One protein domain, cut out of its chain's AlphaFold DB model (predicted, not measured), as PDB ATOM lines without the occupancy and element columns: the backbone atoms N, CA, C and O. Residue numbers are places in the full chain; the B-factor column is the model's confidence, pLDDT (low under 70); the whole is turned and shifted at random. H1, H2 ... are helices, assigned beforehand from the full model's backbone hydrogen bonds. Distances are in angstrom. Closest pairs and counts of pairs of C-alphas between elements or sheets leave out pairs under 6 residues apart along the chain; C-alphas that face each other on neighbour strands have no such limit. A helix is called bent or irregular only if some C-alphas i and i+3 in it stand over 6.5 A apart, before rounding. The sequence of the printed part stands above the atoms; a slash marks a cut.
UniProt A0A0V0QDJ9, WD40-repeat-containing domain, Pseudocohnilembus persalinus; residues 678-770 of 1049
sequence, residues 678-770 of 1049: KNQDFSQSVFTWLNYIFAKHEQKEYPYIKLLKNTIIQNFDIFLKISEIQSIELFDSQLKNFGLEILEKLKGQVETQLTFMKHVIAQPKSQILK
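AT A GLANCE: This is residues 678 to 770 of the 1049 residues of the protein "WD40-repeat-containing domain" of Pseudocohnilembus persalinus (UniProt A0A0V0QDJ9). A compact domain of helices is built round the bent helix H4: H1 runs side by side with its first arm on one side, and H5 lies over the opposite side, slanting past both arms. H1 and H2 make a V with its point near their link, short H3 turns the chain into H4, and residues 699 to 704 stick out at the H1 to H2 corner. The printed part has 93 residues, with five named helices in the order H1 H2 H3 H4 H5 and no named strand; the class is all helix. It is compact, with a radius of gyration of the C-alphas of 13.0 A and spans of 36 by 33 by 23 A.

IN THESE COORDINATES: H1, residues 680 to 697, begins at C-alpha 680 (199.987, 155.295, 253.315) and is 26.5 A long. H2, residues 703 to 714, is 16.5 A long, and H3, residues 716 to 722, is 9.9 A long. H4, residues 724 to 745, was assigned as one helix by its hydrogen bonds but is bent: C-alphas 734 and 737 are 8.5 A apart. Its arms are H4a, residues 724 to 734, 15.3 A long, and H4b, residues 737 to 745, 14.4 A long. H4b is itself irregular, with C-alphas 737 and 740 8.0 A apart. H5, residues 750 to 762, is 18.0 A long and ends at C-alpha 762 (201.564, 148.319, 278.330).

HOW THE PARTS SIT: H4, taken whole, is the hub. With residues 687 to 694 alone, H1 touches H4a at a shallow tilt of 6 degrees, the same way; the closest C-alphas, of Phe 687 and Gln 726, are 6.6 A apart. H2 touches H4b with residues 713 to 714 alone, at a steep tilt of 40 degrees; the closest C-alphas, of Ile 713 and Ile 742, are 5.7 A apart. H3 and H4a form a helical hairpin, with the C-alphas of Leu 720 and Ser 727 closest at 5.6 A. H5 is close to but not clearly touching H4b; their closest C-alphas, of Leu 743 and Gln 753, are 6.7 A apart. H1 and H5 are apart. Every O i to N i+4 pair is within hydrogen-bond range in H1, H2, H3, H4a and H5; in H4b 4 of 5 are.

THE WHOLE: The C-alphas farthest apart, of Asn 679 and Lys 770, are 36.7 A apart. The printed part has no cut, and the four links between the helices are tight. The mean pLDDT of the printed part is 88.0; the model's confidence is under 70 at residues 764 to 769.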
ATOM      1  N   LYS A 678     199.567 161.980 254.465       77.50
ATOM      2  CA  LYS A 678     198.319 161.312 254.050       77.50
ATOM      3  C   LYS A 678     198.525 160.129 253.090       77.50
ATOM      4  O   LYS A 678     197.549 159.454 252.781       77.50
ATOM      5  N   ASN A 679     199.739 159.898 252.584       84.62
ATOM      6  CA  ASN A 679     200.038 158.780 251.687       84.62
ATOM      7  C   ASN A 679     200.531 157.572 252.504       84.62
ATOM      8  O   ASN A 679     201.614 157.611 253.080       84.62
ATOM      9  N   GLN A 680     199.737 156.500 252.522       76.56
ATOM     10  CA  GLN A 680     199.987 155.295 253.315       76.56
ATOM     11  C   GLN A 680     201.226 154.500 252.855       76.56
ATOM     12  O   GLN A 680     201.954 153.972 253.698       76.56
ATOM     13  N   ASP A 681     201.524 154.477 251.554       78.81
ATOM     14  CA  ASP A 681     202.710 153.796 251.013       78.81
ATOM     15  C   ASP A 681     203.994 154.543 251.411       78.81
ATOM     16  O   ASP A 681     205.010 153.947 251.789       78.81
ATOM     17  N   PHE A 682     203.930 155.879 251.407       82.00
ATOM     18  CA  PHE A 682     205.003 156.732 251.913       82.00
ATOM     19  C   PHE A 682     205.202 156.552 253.427       82.00
ATOM     20  O   PHE A 682     206.342 156.397 253.868       82.00
ATOM     21  N   SER A 683     204.118 156.487 254.215       79.19
ATOM     22  CA  SER A 683     204.163 156.239 255.666       79.19
ATOM     23  C   SER A 683     205.023 155.024 256.021       79.19
ATOM     24  O   SER A 683     205.963 155.133 256.811       79.19
ATOM     25  N   GLN A 684     204.745 153.873 255.403       84.00
ATOM     26  CA  GLN A 684     205.465 152.628 255.684       84.00
ATOM     27  C   GLN A 684     206.915 152.660 255.165       84.00
ATOM     28  O   GLN A 684     207.818 152.097 255.797       84.00
ATOM     29  N   SER A 685     207.164 153.381 254.069       88.94
ATOM     30  CA  SER A 685     208.512 153.588 253.522       88.94
ATOM     31  C   SER A 685     209.404 154.417 254.465       88.94
ATOM     32  O   SER A 685     210.575 154.081 254.645       88.94
ATOM     33  N   VAL A 686     208.858 155.439 255.141       92.81
ATOM     34  CA  VAL A 686     209.597 156.270 256.117       92.81
ATOM     35  C   VAL A 686     210.074 155.460 257.329       92.81
ATOM     36  O   VAL A 686     211.234 155.586 257.723       92.81
ATOM     37  N   PHE A 687     209.232 154.599 257.910       95.00
ATOM     38  CA  PHE A 687     209.654 153.757 259.042       95.00
ATOM     39  C   PHE A 687     210.658 152.678 258.626       95.00
ATOM     40  O   PHE A 687     211.632 152.442 259.339       95.00
ATOM     41  N   THR A 688     210.484 152.085 257.441       92.38
ATOM     42  CA  THR A 688     211.453 151.134 256.868       92.38
ATOM     43  C   THR A 688     212.832 151.784 256.697       92.38
ATOM     44  O   THR A 688     213.851 151.213 257.088       92.38
ATOM     45  N   TRP A 689     212.863 153.019 256.188       93.81
ATOM     46  CA  TRP A 689     214.072 153.827 256.030       93.81
ATOM     47  C   TRP A 689     214.748 154.177 257.367       93.81
ATOM     48  O   TRP A 689     215.961 153.997 257.508       93.81
ATOM     49  N   LEU A 690     213.978 154.615 258.370       95.06
ATOM     50  CA  LEU A 690     214.504 154.901 259.711       95.06
ATOM     51  C   LEU A 690     215.103 153.651 260.364       95.06
ATOM     52  O   LEU A 690     216.224 153.707 260.873       95.06
ATOM     53  N   ASN A 691     214.400 152.520 260.300       93.75
ATOM     54  CA  ASN A 691     214.871 151.255 260.862       93.75
ATOM     55  C   ASN A 691     216.152 150.770 260.160       93.75
ATOM     56  O   ASN A 691     217.082 150.336 260.839       93.75
ATOM     57  N   TYR A 692     216.258 150.927 258.833       93.56
ATOM     58  CA  TYR A 692     217.492 150.651 258.088       93.56
ATOM     59  C   TYR A 692     218.665 151.534 258.546       93.56
ATOM     60  O   TYR A 692     219.753 151.016 258.806       93.56
ATOM     61  N   ILE A 693     218.462 152.852 258.683       93.25
ATOM     62  CA  ILE A 693     219.516 153.770 259.147       93.25
ATOM     63  C   ILE A 693     219.965 153.421 260.565       93.25
ATOM     64  O   ILE A 693     221.170 153.363 260.818       93.25
ATOM     65  N   PHE A 694     219.035 153.164 261.486       94.00
ATOM     66  CA  PHE A 694     219.412 152.832 262.856       94.00
ATOM     67  C   PHE A 694     220.128 151.480 262.946       94.00
ATOM     68  O   PHE A 694     221.219 151.440 263.508       94.00
ATOM     69  N   ALA A 695     219.618 150.417 262.316       92.00
ATOM     70  CA  ALA A 695     220.276 149.105 262.314       92.00
ATOM     71  C   ALA A 695     221.690 149.147 261.698       92.00
ATOM     72  O   ALA A 695     222.617 148.519 262.206       92.00
ATOM     73  N   LYS A 696     221.896 149.939 260.635       92.06
ATOM     74  CA  LYS A 696     223.202 150.100 259.970       92.06
ATOM     75  C   LYS A 696     224.248 150.837 260.820       92.06
ATOM     76  O   LYS A 696     225.446 150.735 260.543       92.06
ATOM     77  N   HIS A 697     223.817 151.597 261.826       88.38
ATOM     78  CA  HIS A 697     224.676 152.517 262.578       88.38
ATOM     79  C   HIS A 697     224.603 152.356 264.107       88.38
ATOM     80  O   HIS A 697     225.275 153.091 264.823       88.38
ATOM     81  N   GLU A 698     223.868 151.360 264.607       81.81
ATOM     82  CA  GLU A 698     223.593 151.116 266.032       81.81
ATOM     83  C   GLU A 698     224.848 151.041 266.920       81.81
ATOM     84  O   GLU A 698     224.844 151.530 268.045       81.81
ATOM     85  N   GLN A 699     225.949 150.493 266.399       80.31
ATOM     86  CA  GLN A 699     227.202 150.307 267.143       80.31
ATOM     87  C   GLN A 699     228.081 151.569 267.265       80.31
ATOM     88  O   GLN A 699     229.163 151.494 267.848       80.31
ATOM     89  N   LYS A 700     227.697 152.714 266.676       82.38
ATOM     90  CA  LYS A 700     228.544 153.922 266.626       82.38
ATOM     91  C   LYS A 700     227.727 155.194 266.856       82.38
ATOM     92  O   LYS A 700     226.884 155.551 266.035       82.38
ATOM     93  N   GLU A 701     228.040 155.932 267.925       80.31
ATOM     94  CA  GLU A 701     227.423 157.230 268.252       80.31
ATOM     95  C   GLU A 701     227.870 158.360 267.303       80.31
ATOM     96  O   GLU A 701     228.518 159.331 267.694       80.31
ATOM     97  N   TYR A 702     227.520 158.259 266.021       87.19
ATOM     98  CA  TYR A 702     227.767 159.334 265.068       87.19
ATOM     99  C   TYR A 702     226.919 160.582 265.400       87.19
ATOM    100  O   TYR A 702     225.717 160.447 265.669       87.19
ATOM    101  N   PRO A 703     227.464 161.811 265.285       87.62
ATOM    102  CA  PRO A 703     226.722 163.043 265.577       87.62
ATOM    103  C   PRO A 703     225.396 163.184 264.813       87.62
ATOM    104  O   PRO A 703     224.397 163.623 265.385       87.62
ATOM    105  N   TYR A 704     225.336 162.735 263.553       87.19
ATOM    106  CA  TYR A 704     224.105 162.786 262.760       87.19
ATOM    107  C   TYR A 704     223.021 161.805 263.253       87.19
ATOM    108  O   TYR A 704     221.840 162.098 263.096       87.19
ATOM    109  N   ILE A 705     223.378 160.682 263.897       91.06
ATOM    110  CA  ILE A 705     222.403 159.767 264.524       91.06
ATOM    111  C   ILE A 705     221.762 160.450 265.736       91.06
ATOM    112  O   ILE A 705     220.543 160.407 265.895       91.06
ATOM    113  N   LYS A 706     222.558 161.154 266.550       91.88
ATOM    114  CA  LYS A 706     222.063 161.967 267.674       91.88
ATOM    115  C   LYS A 706     221.147 163.099 267.188       91.88
ATOM    116  O   LYS A 706     220.057 163.283 267.723       91.88
ATOM    117  N   LEU A 707     221.543 163.797 266.122       91.94
ATOM    118  CA  LEU A 707     220.733 164.816 265.447       91.94
ATOM    119  C   LEU A 707     219.419 164.249 264.878       91.94
ATOM    120  O   LEU A 707     218.369 164.877 265.031       91.94
ATOM    121  N   LEU A 708     219.451 163.066 264.259       93.50
ATOM    122  CA  LEU A 708     218.271 162.391 263.719       93.50
ATOM    123  C   LEU A 708     217.305 161.984 264.840       93.50
ATOM    124  O   LEU A 708     216.125 162.321 264.760       93.50
ATOM    125  N   LYS A 709     217.797 161.358 265.922       94.62
ATOM    126  CA  LYS A 709     216.980 161.028 267.106       94.62
ATOM    127  C   LYS A 709     216.337 162.290 267.697       94.62
ATOM    128  O   LYS A 709     215.116 162.328 267.835       94.62
ATOM    129  N   ASN A 710     217.109 163.361 267.906       93.81
ATOM    130  CA  ASN A 710     216.592 164.662 268.356       93.81
ATOM    131  C   ASN A 710     215.510 165.233 267.420       93.81
ATOM    132  O   ASN A 710     214.522 165.800 267.884       93.81
ATOM    133  N   THR A 711     215.678 165.081 266.105       93.94
ATOM    134  CA  THR A 711     214.723 165.581 265.106       93.94
ATOM    135  C   THR A 711     213.422 164.771 265.108       93.94
ATOM    136  O   THR A 711     212.342 165.357 265.021       93.94
ATOM    137  N   ILE A 712     213.501 163.446 265.269       94.94
ATOM    138  CA  ILE A 712     212.326 162.575 265.416       94.94
ATOM    139  C   ILE A 712     211.570 162.928 266.703       94.94
ATOM    140  O   ILE A 712     210.366 163.153 266.649       94.94
ATOM    141  N   ILE A 713     212.271 163.094 267.833       94.50
ATOM    142  CA  ILE A 713     211.685 163.519 269.122       94.50
ATOM    143  C   ILE A 713     210.952 164.865 268.989       94.50
ATOM    144  O   ILE A 713     209.844 165.022 269.499       94.50
ATOM    145  N   GLN A 714     211.525 165.832 268.262       93.75
ATOM    146  CA  GLN A 714     210.902 167.141 268.016       93.75
ATOM    147  C   GLN A 714     209.637 167.096 267.141       93.75
ATOM    148  O   GLN A 714     208.891 168.072 267.137       93.75
ATOM    149  N   ASN A 715     209.400 166.007 266.403       93.69
ATOM    150  CA  ASN A 715     208.287 165.857 265.457       93.69
ATOM    151  C   ASN A 715     207.483 164.564 265.716       93.69
ATOM    152  O   ASN A 715     206.787 164.075 264.828       93.69
ATOM    153  N   PHE A 716     207.593 163.985 266.917       94.62
ATOM    154  CA  PHE A 716     207.066 162.650 267.231       94.62
ATOM    155  C   PHE A 716     205.532 162.566 267.142       94.62
ATOM    156  O   PHE A 716     204.973 161.506 266.873       94.62
ATOM    157  N   ASP A 717     204.845 163.701 267.290       92.75
ATOM    158  CA  ASP A 717     203.400 163.807 267.093       92.75
ATOM    159  C   ASP A 717     202.971 163.552 265.638       92.75
ATOM    160  O   ASP A 717     201.862 163.082 265.409       92.75
ATOM    161  N   ILE A 718     203.832 163.856 264.663       92.44
ATOM    162  CA  ILE A 718     203.595 163.598 263.238       92.44
ATOM    163  C   ILE A 718     203.812 162.116 262.939       92.44
ATOM    164  O   ILE A 718     202.972 161.510 262.284       92.44
ATOM    165  N   PHE A 719     204.871 161.507 263.482       93.06
ATOM    166  CA  PHE A 719     205.093 160.063 263.355       93.06
ATOM    167  C   PHE A 719     203.899 159.268 263.913       93.06
ATOM    168  O   PHE A 719     203.347 158.432 263.196       93.06
ATOM    169  N   LEU A 720     203.398 159.611 265.110       91.81
ATOM    170  CA  LEU A 720     202.211 158.968 265.699       91.81
ATOM    171  C   LEU A 720     200.929 159.128 264.856       91.81
ATOM    172  O   LEU A 720     200.058 158.266 264.926       91.81
ATOM    173  N   LYS A 721     200.804 160.199 264.057       90.12
ATOM    174  CA  LYS A 721     199.680 160.407 263.116       90.12
ATOM    175  C   LYS A 721     199.848 159.639 261.802       90.12
ATOM    176  O   LYS A 721     198.852 159.332 261.157       90.12
ATOM    177  N   ILE A 722     201.091 159.363 261.408       91.50
ATOM    178  CA  ILE A 722     201.461 158.608 260.202       91.50
ATOM    179  C   ILE A 722     201.281 157.103 260.439       91.50
ATOM    180  O   ILE A 722     200.711 156.415 259.595       91.50
ATOM    181  N   SER A 723     201.769 156.591 261.572       92.44
ATOM    182  CA  SER A 723     201.599 155.201 262.005       92.44
ATOM    183  C   SER A 723     201.861 155.095 263.507       92.44
ATOM    184  O   SER A 723     202.999 155.233 263.962       92.44
ATOM    185  N   GLU A 724     200.807 154.854 264.288       91.31
ATOM    186  CA  GLU A 724     200.894 154.701 265.744       91.31
ATOM    187  C   GLU A 724     201.853 153.558 266.113       91.31
ATOM    188  O   GLU A 724     202.859 153.786 266.785       91.31
ATOM    189  N   ILE A 725     201.589 152.356 265.587       90.38
ATOM    190  CA  ILE A 725     202.332 151.119 265.878       90.38
ATOM    191  C   ILE A 725     203.820 151.283 265.551       90.38
ATOM    192  O   ILE A 725     204.665 151.070 266.415       90.38
ATOM    193  N   GLN A 726     204.156 151.743 264.343       93.69
ATOM    194  CA  GLN A 726     205.556 151.852 263.920       93.69
ATOM    195  C   GLN A 726     206.305 152.982 264.644       93.69
ATOM    196  O   GLN A 726     207.519 152.906 264.818       93.69
ATOM    197  N   SER A 727     205.601 154.009 265.135       93.88
ATOM    198  CA  SER A 727     206.193 155.022 266.024       93.88
ATOM    199  C   SER A 727     206.548 154.455 267.393       93.88
ATOM    200  O   SER A 727     207.558 154.846 267.975       93.88
ATOM    201  N   ILE A 728     205.727 153.537 267.905       90.12
ATOM    202  CA  ILE A 728     205.969 152.832 269.165       90.12
ATOM    203  C   ILE A 728     207.140 151.858 268.984       90.12
ATOM    204  O   ILE A 728     208.104 151.951 269.733       90.12
ATOM    205  N   GLU A 729     207.152 151.048 267.923       90.56
ATOM    206  CA  GLU A 729     208.291 150.180 267.573       90.56
ATOM    207  C   GLU A 729     209.603 150.969 267.410       90.56
ATOM    208  O   GLU A 729     210.655 150.548 267.896       90.56
ATOM    209  N   LEU A 730     209.557 152.145 266.775       92.75
ATOM    210  CA  LEU A 730     210.698 153.056 266.644       92.75
ATOM    211  C   LEU A 730     211.135 153.643 267.998       92.75
ATOM    212  O   LEU A 730     212.332 153.809 268.254       92.75
ATOM    213  N   PHE A 731     210.185 153.945 268.886       91.25
ATOM    214  CA  PHE A 731     210.484 154.380 270.246       91.25
ATOM    215  C   PHE A 731     211.160 153.264 271.055       91.25
ATOM    216  O   PHE A 731     212.252 153.469 271.592       91.25
ATOM    217  N   ASP A 732     210.552 152.079 271.081       87.25
ATOM    218  CA  ASP A 732     211.010 150.928 271.855       87.25
ATOM    219  C   ASP A 732     212.312 150.337 271.323       87.25
ATOM    220  O   ASP A 732     213.085 149.793 272.105       87.25
ATOM    221  N   SER A 733     212.600 150.448 270.027       89.94
ATOM    222  CA  SER A 733     213.900 150.056 269.479       89.94
ATOM    223  C   SER A 733     214.966 151.127 269.731       89.94
ATOM    224  O   SER A 733     216.030 150.806 270.258       89.94
ATOM    225  N   GLN A 734     214.696 152.398 269.400       92.12
ATOM    226  CA  GLN A 734     215.759 153.391 269.193       92.12
ATOM    227  C   GLN A 734     215.675 154.668 270.037       92.12
ATOM    228  O   GLN A 734     216.701 155.344 270.174       92.12
ATOM    229  N   LEU A 735     214.524 155.011 270.624       89.94
ATOM    230  CA  LEU A 735     214.342 156.259 271.389       89.94
ATOM    231  C   LEU A 735     214.063 156.047 272.883       89.94
ATOM    232  O   LEU A 735     213.807 157.028 273.577       89.94
ATOM    233  N   LYS A 736     214.180 154.808 273.380       85.56
ATOM    234  CA  LYS A 736     214.070 154.380 274.790       85.56
ATOM    235  C   LYS A 736     214.291 155.506 275.819       85.56
ATOM    236  O   LYS A 736     213.366 155.936 276.506       85.56
ATOM    237  N   ASN A 737     215.516 156.026 275.874       87.12
ATOM    238  CA  ASN A 737     215.973 156.973 276.898       87.12
ATOM    239  C   ASN A 737     215.275 158.352 276.854       87.12
ATOM    240  O   ASN A 737     215.395 159.123 277.801       87.12
ATOM    241  N   PHE A 738     214.547 158.669 275.779       88.69
ATOM    242  CA  PHE A 738     213.948 159.980 275.511       88.69
ATOM    243  C   PHE A 738     212.441 160.049 275.812       88.69
ATOM    244  O   PHE A 738     211.793 161.046 275.489       88.69
ATOM    245  N   GLY A 739     211.852 159.022 276.440       88.19
ATOM    246  CA  GLY A 739     210.403 158.965 276.681       88.19
ATOM    247  C   GLY A 739     209.842 160.175 277.445       88.19
ATOM    248  O   GLY A 739     208.764 160.659 277.107       88.19
ATOM    249  N   LEU A 740     210.585 160.733 278.411       88.50
ATOM    250  CA  LEU A 740     210.181 161.963 279.107       88.50
ATOM    251  C   LEU A 740     210.209 163.200 278.192       88.50
ATOM    252  O   LEU A 740     209.291 164.015 278.255       88.50
ATOM    253  N   GLU A 741     211.204 163.325 277.310       91.62
ATOM    254  CA  GLU A 741     211.279 164.431 276.344       91.62
ATOM    255  C   GLU A 741     210.135 164.363 275.330       91.62
ATOM    256  O   GLU A 741     209.474 165.371 275.080       91.62
ATOM    257  N   ILE A 742     209.836 163.167 274.809       92.88
ATOM    258  CA  ILE A 742     208.689 162.929 273.924       92.88
ATOM    259  C   ILE A 742     207.383 163.305 274.639       92.88
ATOM    260  O   ILE A 742     206.568 164.042 274.085       92.88
ATOM    261  N   LEU A 743     207.200 162.901 275.903       92.38
ATOM    262  CA  LEU A 743     206.023 163.278 276.696       92.38
ATOM    263  C   LEU A 743     205.897 164.784 276.945       92.38
ATOM    264  O   LEU A 743     204.781 165.258 277.159       92.38
ATOM    265  N   GLU A 744     206.997 165.532 276.932       92.56
ATOM    266  CA  GLU A 744     206.983 166.993 277.018       92.56
ATOM    267  C   GLU A 744     206.734 167.657 275.654       92.56
ATOM    268  O   GLU A 744     206.031 168.665 275.608       92.56
ATOM    269  N   LYS A 745     207.196 167.074 274.537       93.44
ATOM    270  CA  LYS A 745     206.836 167.527 273.175       93.44
ATOM    271  C   LYS A 745     205.371 167.254 272.821       93.44
ATOM    272  O   LYS A 745     204.765 168.059 272.123       93.44
ATOM    273  N   LEU A 746     204.784 166.180 273.349       93.88
ATOM    274  CA  LEU A 746     203.365 165.843 273.178       93.88
ATOM    275  C   LEU A 746     202.412 166.654 274.087       93.88
ATOM    276  O   LEU A 746     201.195 166.462 274.016       93.88
ATOM    277  N   LYS A 747     202.910 167.572 274.933       94.06
ATOM    278  CA  LYS A 747     202.047 168.458 275.737       94.06
ATOM    279  C   LYS A 747     201.106 169.270 274.841       94.06
ATOM    280  O   LYS A 747     201.532 169.930 273.899       94.06
ATOM    281  N   GLY A 748     199.817 169.245 275.179       90.81
ATOM    282  CA  GLY A 748     198.747 169.914 274.432       90.81
ATOM    283  C   GLY A 748     198.028 169.017 273.418       90.81
ATOM    284  O   GLY A 748     196.875 169.291 273.099       90.81
ATOM    285  N   GLN A 749     198.633 167.908 272.978       93.12
ATOM    286  CA  GLN A 749     197.999 166.929 272.086       93.12
ATOM    287  C   GLN A 749     197.480 165.737 272.903       93.12
ATOM    288  O   GLN A 749     198.034 164.644 272.851       93.12
ATOM    289  N   VAL A 750     196.453 165.974 273.730       93.88
ATOM    290  CA  VAL A 750     196.090 165.075 274.847       93.88
ATOM    291  C   VAL A 750     195.765 163.645 274.404       93.88
ATOM    292  O   VAL A 750     196.199 162.707 275.064       93.88
ATOM    293  N   GLU A 751     195.062 163.459 273.285       91.44
ATOM    294  CA  GLU A 751     194.768 162.124 272.736       91.44
ATOM    295  C   GLU A 751     196.060 161.394 272.343       91.44
ATOM    296  O   GLU A 751     196.356 160.332 272.882       91.44
ATOM    297  N   THR A 752     196.895 162.015 271.505       91.94
ATOM    298  CA  THR A 752     198.211 161.497 271.090       91.94
ATOM    299  C   THR A 752     199.124 161.194 272.288       91.94
ATOM    300  O   THR A 752     199.823 160.181 272.305       91.94
ATOM    301  N   GLN A 753     199.089 162.037 273.324       94.06
ATOM    302  CA  GLN A 753     199.855 161.857 274.559       94.06
ATOM    303  C   GLN A 753     199.337 160.667 275.390       94.06
ATOM    304  O   GLN A 753     200.143 159.888 275.900       94.06
ATOM    305  N   LEU A 754     198.013 160.489 275.500       94.38
ATOM    306  CA  LEU A 754     197.384 159.333 276.154       94.38
ATOM    307  C   LEU A 754     197.674 158.027 275.410       94.38
ATOM    308  O   LEU A 754     198.021 157.036 276.051       94.38
ATOM    309  N   THR A 755     197.576 158.032 274.082       91.50
ATOM    310  CA  THR A 755     197.877 156.888 273.213       91.50
ATOM    311  C   THR A 755     199.325 156.419 273.373       91.50
ATOM    312  O   THR A 755     199.568 155.235 273.614       91.50
ATOM    313  N   PHE A 756     200.285 157.350 273.339       92.88
ATOM    314  CA  PHE A 756     201.698 157.042 273.567       92.88
ATOM    315  C   PHE A 756     201.952 156.519 274.991       92.88
ATOM    316  O   PHE A 756     202.545 155.454 275.159       92.88
ATOM    317  N   MET A 757     201.444 157.203 276.027       93.38
ATOM    318  CA  MET A 757     201.597 156.747 277.417       93.38
ATOM    319  C   MET A 757     200.987 155.362 277.659       93.38
ATOM    320  O   MET A 757     201.578 154.564 278.384       93.38
ATOM    321  N   LYS A 758     199.836 155.055 277.049       92.88
ATOM    322  CA  LYS A 758     199.199 153.740 277.173       92.88
ATOM    323  C   LYS A 758     200.117 152.629 276.662       92.88
ATOM    324  O   LYS A 758     200.271 151.625 277.353       92.88
ATOM    325  N   HIS A 759     200.762 152.823 275.514       89.06
ATOM    326  CA  HIS A 759     201.710 151.852 274.969       89.06
ATOM    327  C   HIS A 759     202.990 151.731 275.805       89.06
ATOM    328  O   HIS A 759     203.395 150.615 276.128       89.06
ATOM    329  N   VAL A 760     203.552 152.854 276.262       89.12
ATOM    330  CA  VAL A 760     204.708 152.876 277.180       89.12
ATOM    331  C   VAL A 760     204.422 152.121 278.490       89.12
ATOM    332  O   VAL A 760     205.302 151.441 279.013       89.12
ATOM    333  N   ILE A 761     203.194 152.195 279.015       90.19
ATOM    334  CA  ILE A 761     202.768 151.467 280.226       90.19
ATOM    335  C   ILE A 761     202.435 149.991 279.929       90.19
ATOM    336  O   ILE A 761     202.603 149.139 280.802       90.19
ATOM    337  N   ALA A 762     201.977 149.668 278.715       88.50
ATOM    338  CA  ALA A 762     201.564 148.319 278.330       88.50
ATOM    339  C   ALA A 762     202.729 147.325 278.162       88.50
ATOM    340  O   ALA A 762     202.487 146.118 278.177       88.50
ATOM    341  N   GLN A 763     203.978 147.788 278.022       82.88
ATOM    342  CA  GLN A 763     205.138 146.916 277.823       82.88
ATOM    343  C   GLN A 763     205.876 146.587 279.136       82.88
ATOM    344  O   GLN A 763     206.625 147.415 279.649       82.88
ATOM    345  N   PRO A 764     205.768 145.357 279.685       58.59
ATOM    346  CA  PRO A 764     206.382 145.007 280.970       58.59
ATOM    347  C   PRO A 764     207.881 144.673 280.884       58.59
ATOM    348  O   PRO A 764     208.550 144.626 281.910       58.59
ATOM    349  N   LYS A 765     208.431 144.436 279.683       60.69
ATOM    350  CA  LYS A 765     209.863 144.125 279.460       60.69
ATOM    351  C   LYS A 765     210.755 145.383 279.461       60.69
ATOM    352  O   LYS A 765     211.907 145.345 279.038       60.69
ATOM    353  N   SER A 766     210.192 146.504 279.896       51.78
ATOM    354  CA  SER A 766     210.661 147.857 279.642       51.78
ATOM    355  C   SER A 766     211.270 148.474 280.905       51.78
ATOM    356  O   SER A 766     210.602 149.167 281.666       51.78
ATOM    357  N   GLN A 767     212.576 148.283 281.113       55.75
ATOM    358  CA  GLN A 767     213.368 149.098 282.060       55.75
ATOM    359  C   GLN A 767     213.688 150.502 281.489       55.75
ATOM    360  O   GLN A 767     214.637 151.159 281.906       55.75
ATOM    361  N   ILE A 768     212.922 150.941 280.483       59.19
ATOM    362  CA  ILE A 768     213.223 152.068 279.590       59.19
ATOM    363  C   ILE A 768     213.117 153.418 280.307       59.19
ATOM    364  O   ILE A 768     213.862 154.348 280.006       59.19
ATOM    365  N   LEU A 769     212.210 153.520 281.279       67.12
ATOM    366  CA  LEU A 769     211.993 154.718 282.078       67.12
ATOM    367  C   LEU A 769     212.269 154.407 283.544       67.12
ATOM    368  O   LEU A 769     211.505 153.683 284.181       67.12
ATOM    369  N   LYS A 770     213.324 155.025 284.090       70.88
ATOM    370  CA  LYS A 770     213.598 155.039 285.538       70.88
ATOM    371  C   LYS A 770     212.375 155.537 286.324       70.88
ATOM    372  O   LYS A 770     212.045 154.988 287.367       70.88
TER     373      LYS A 770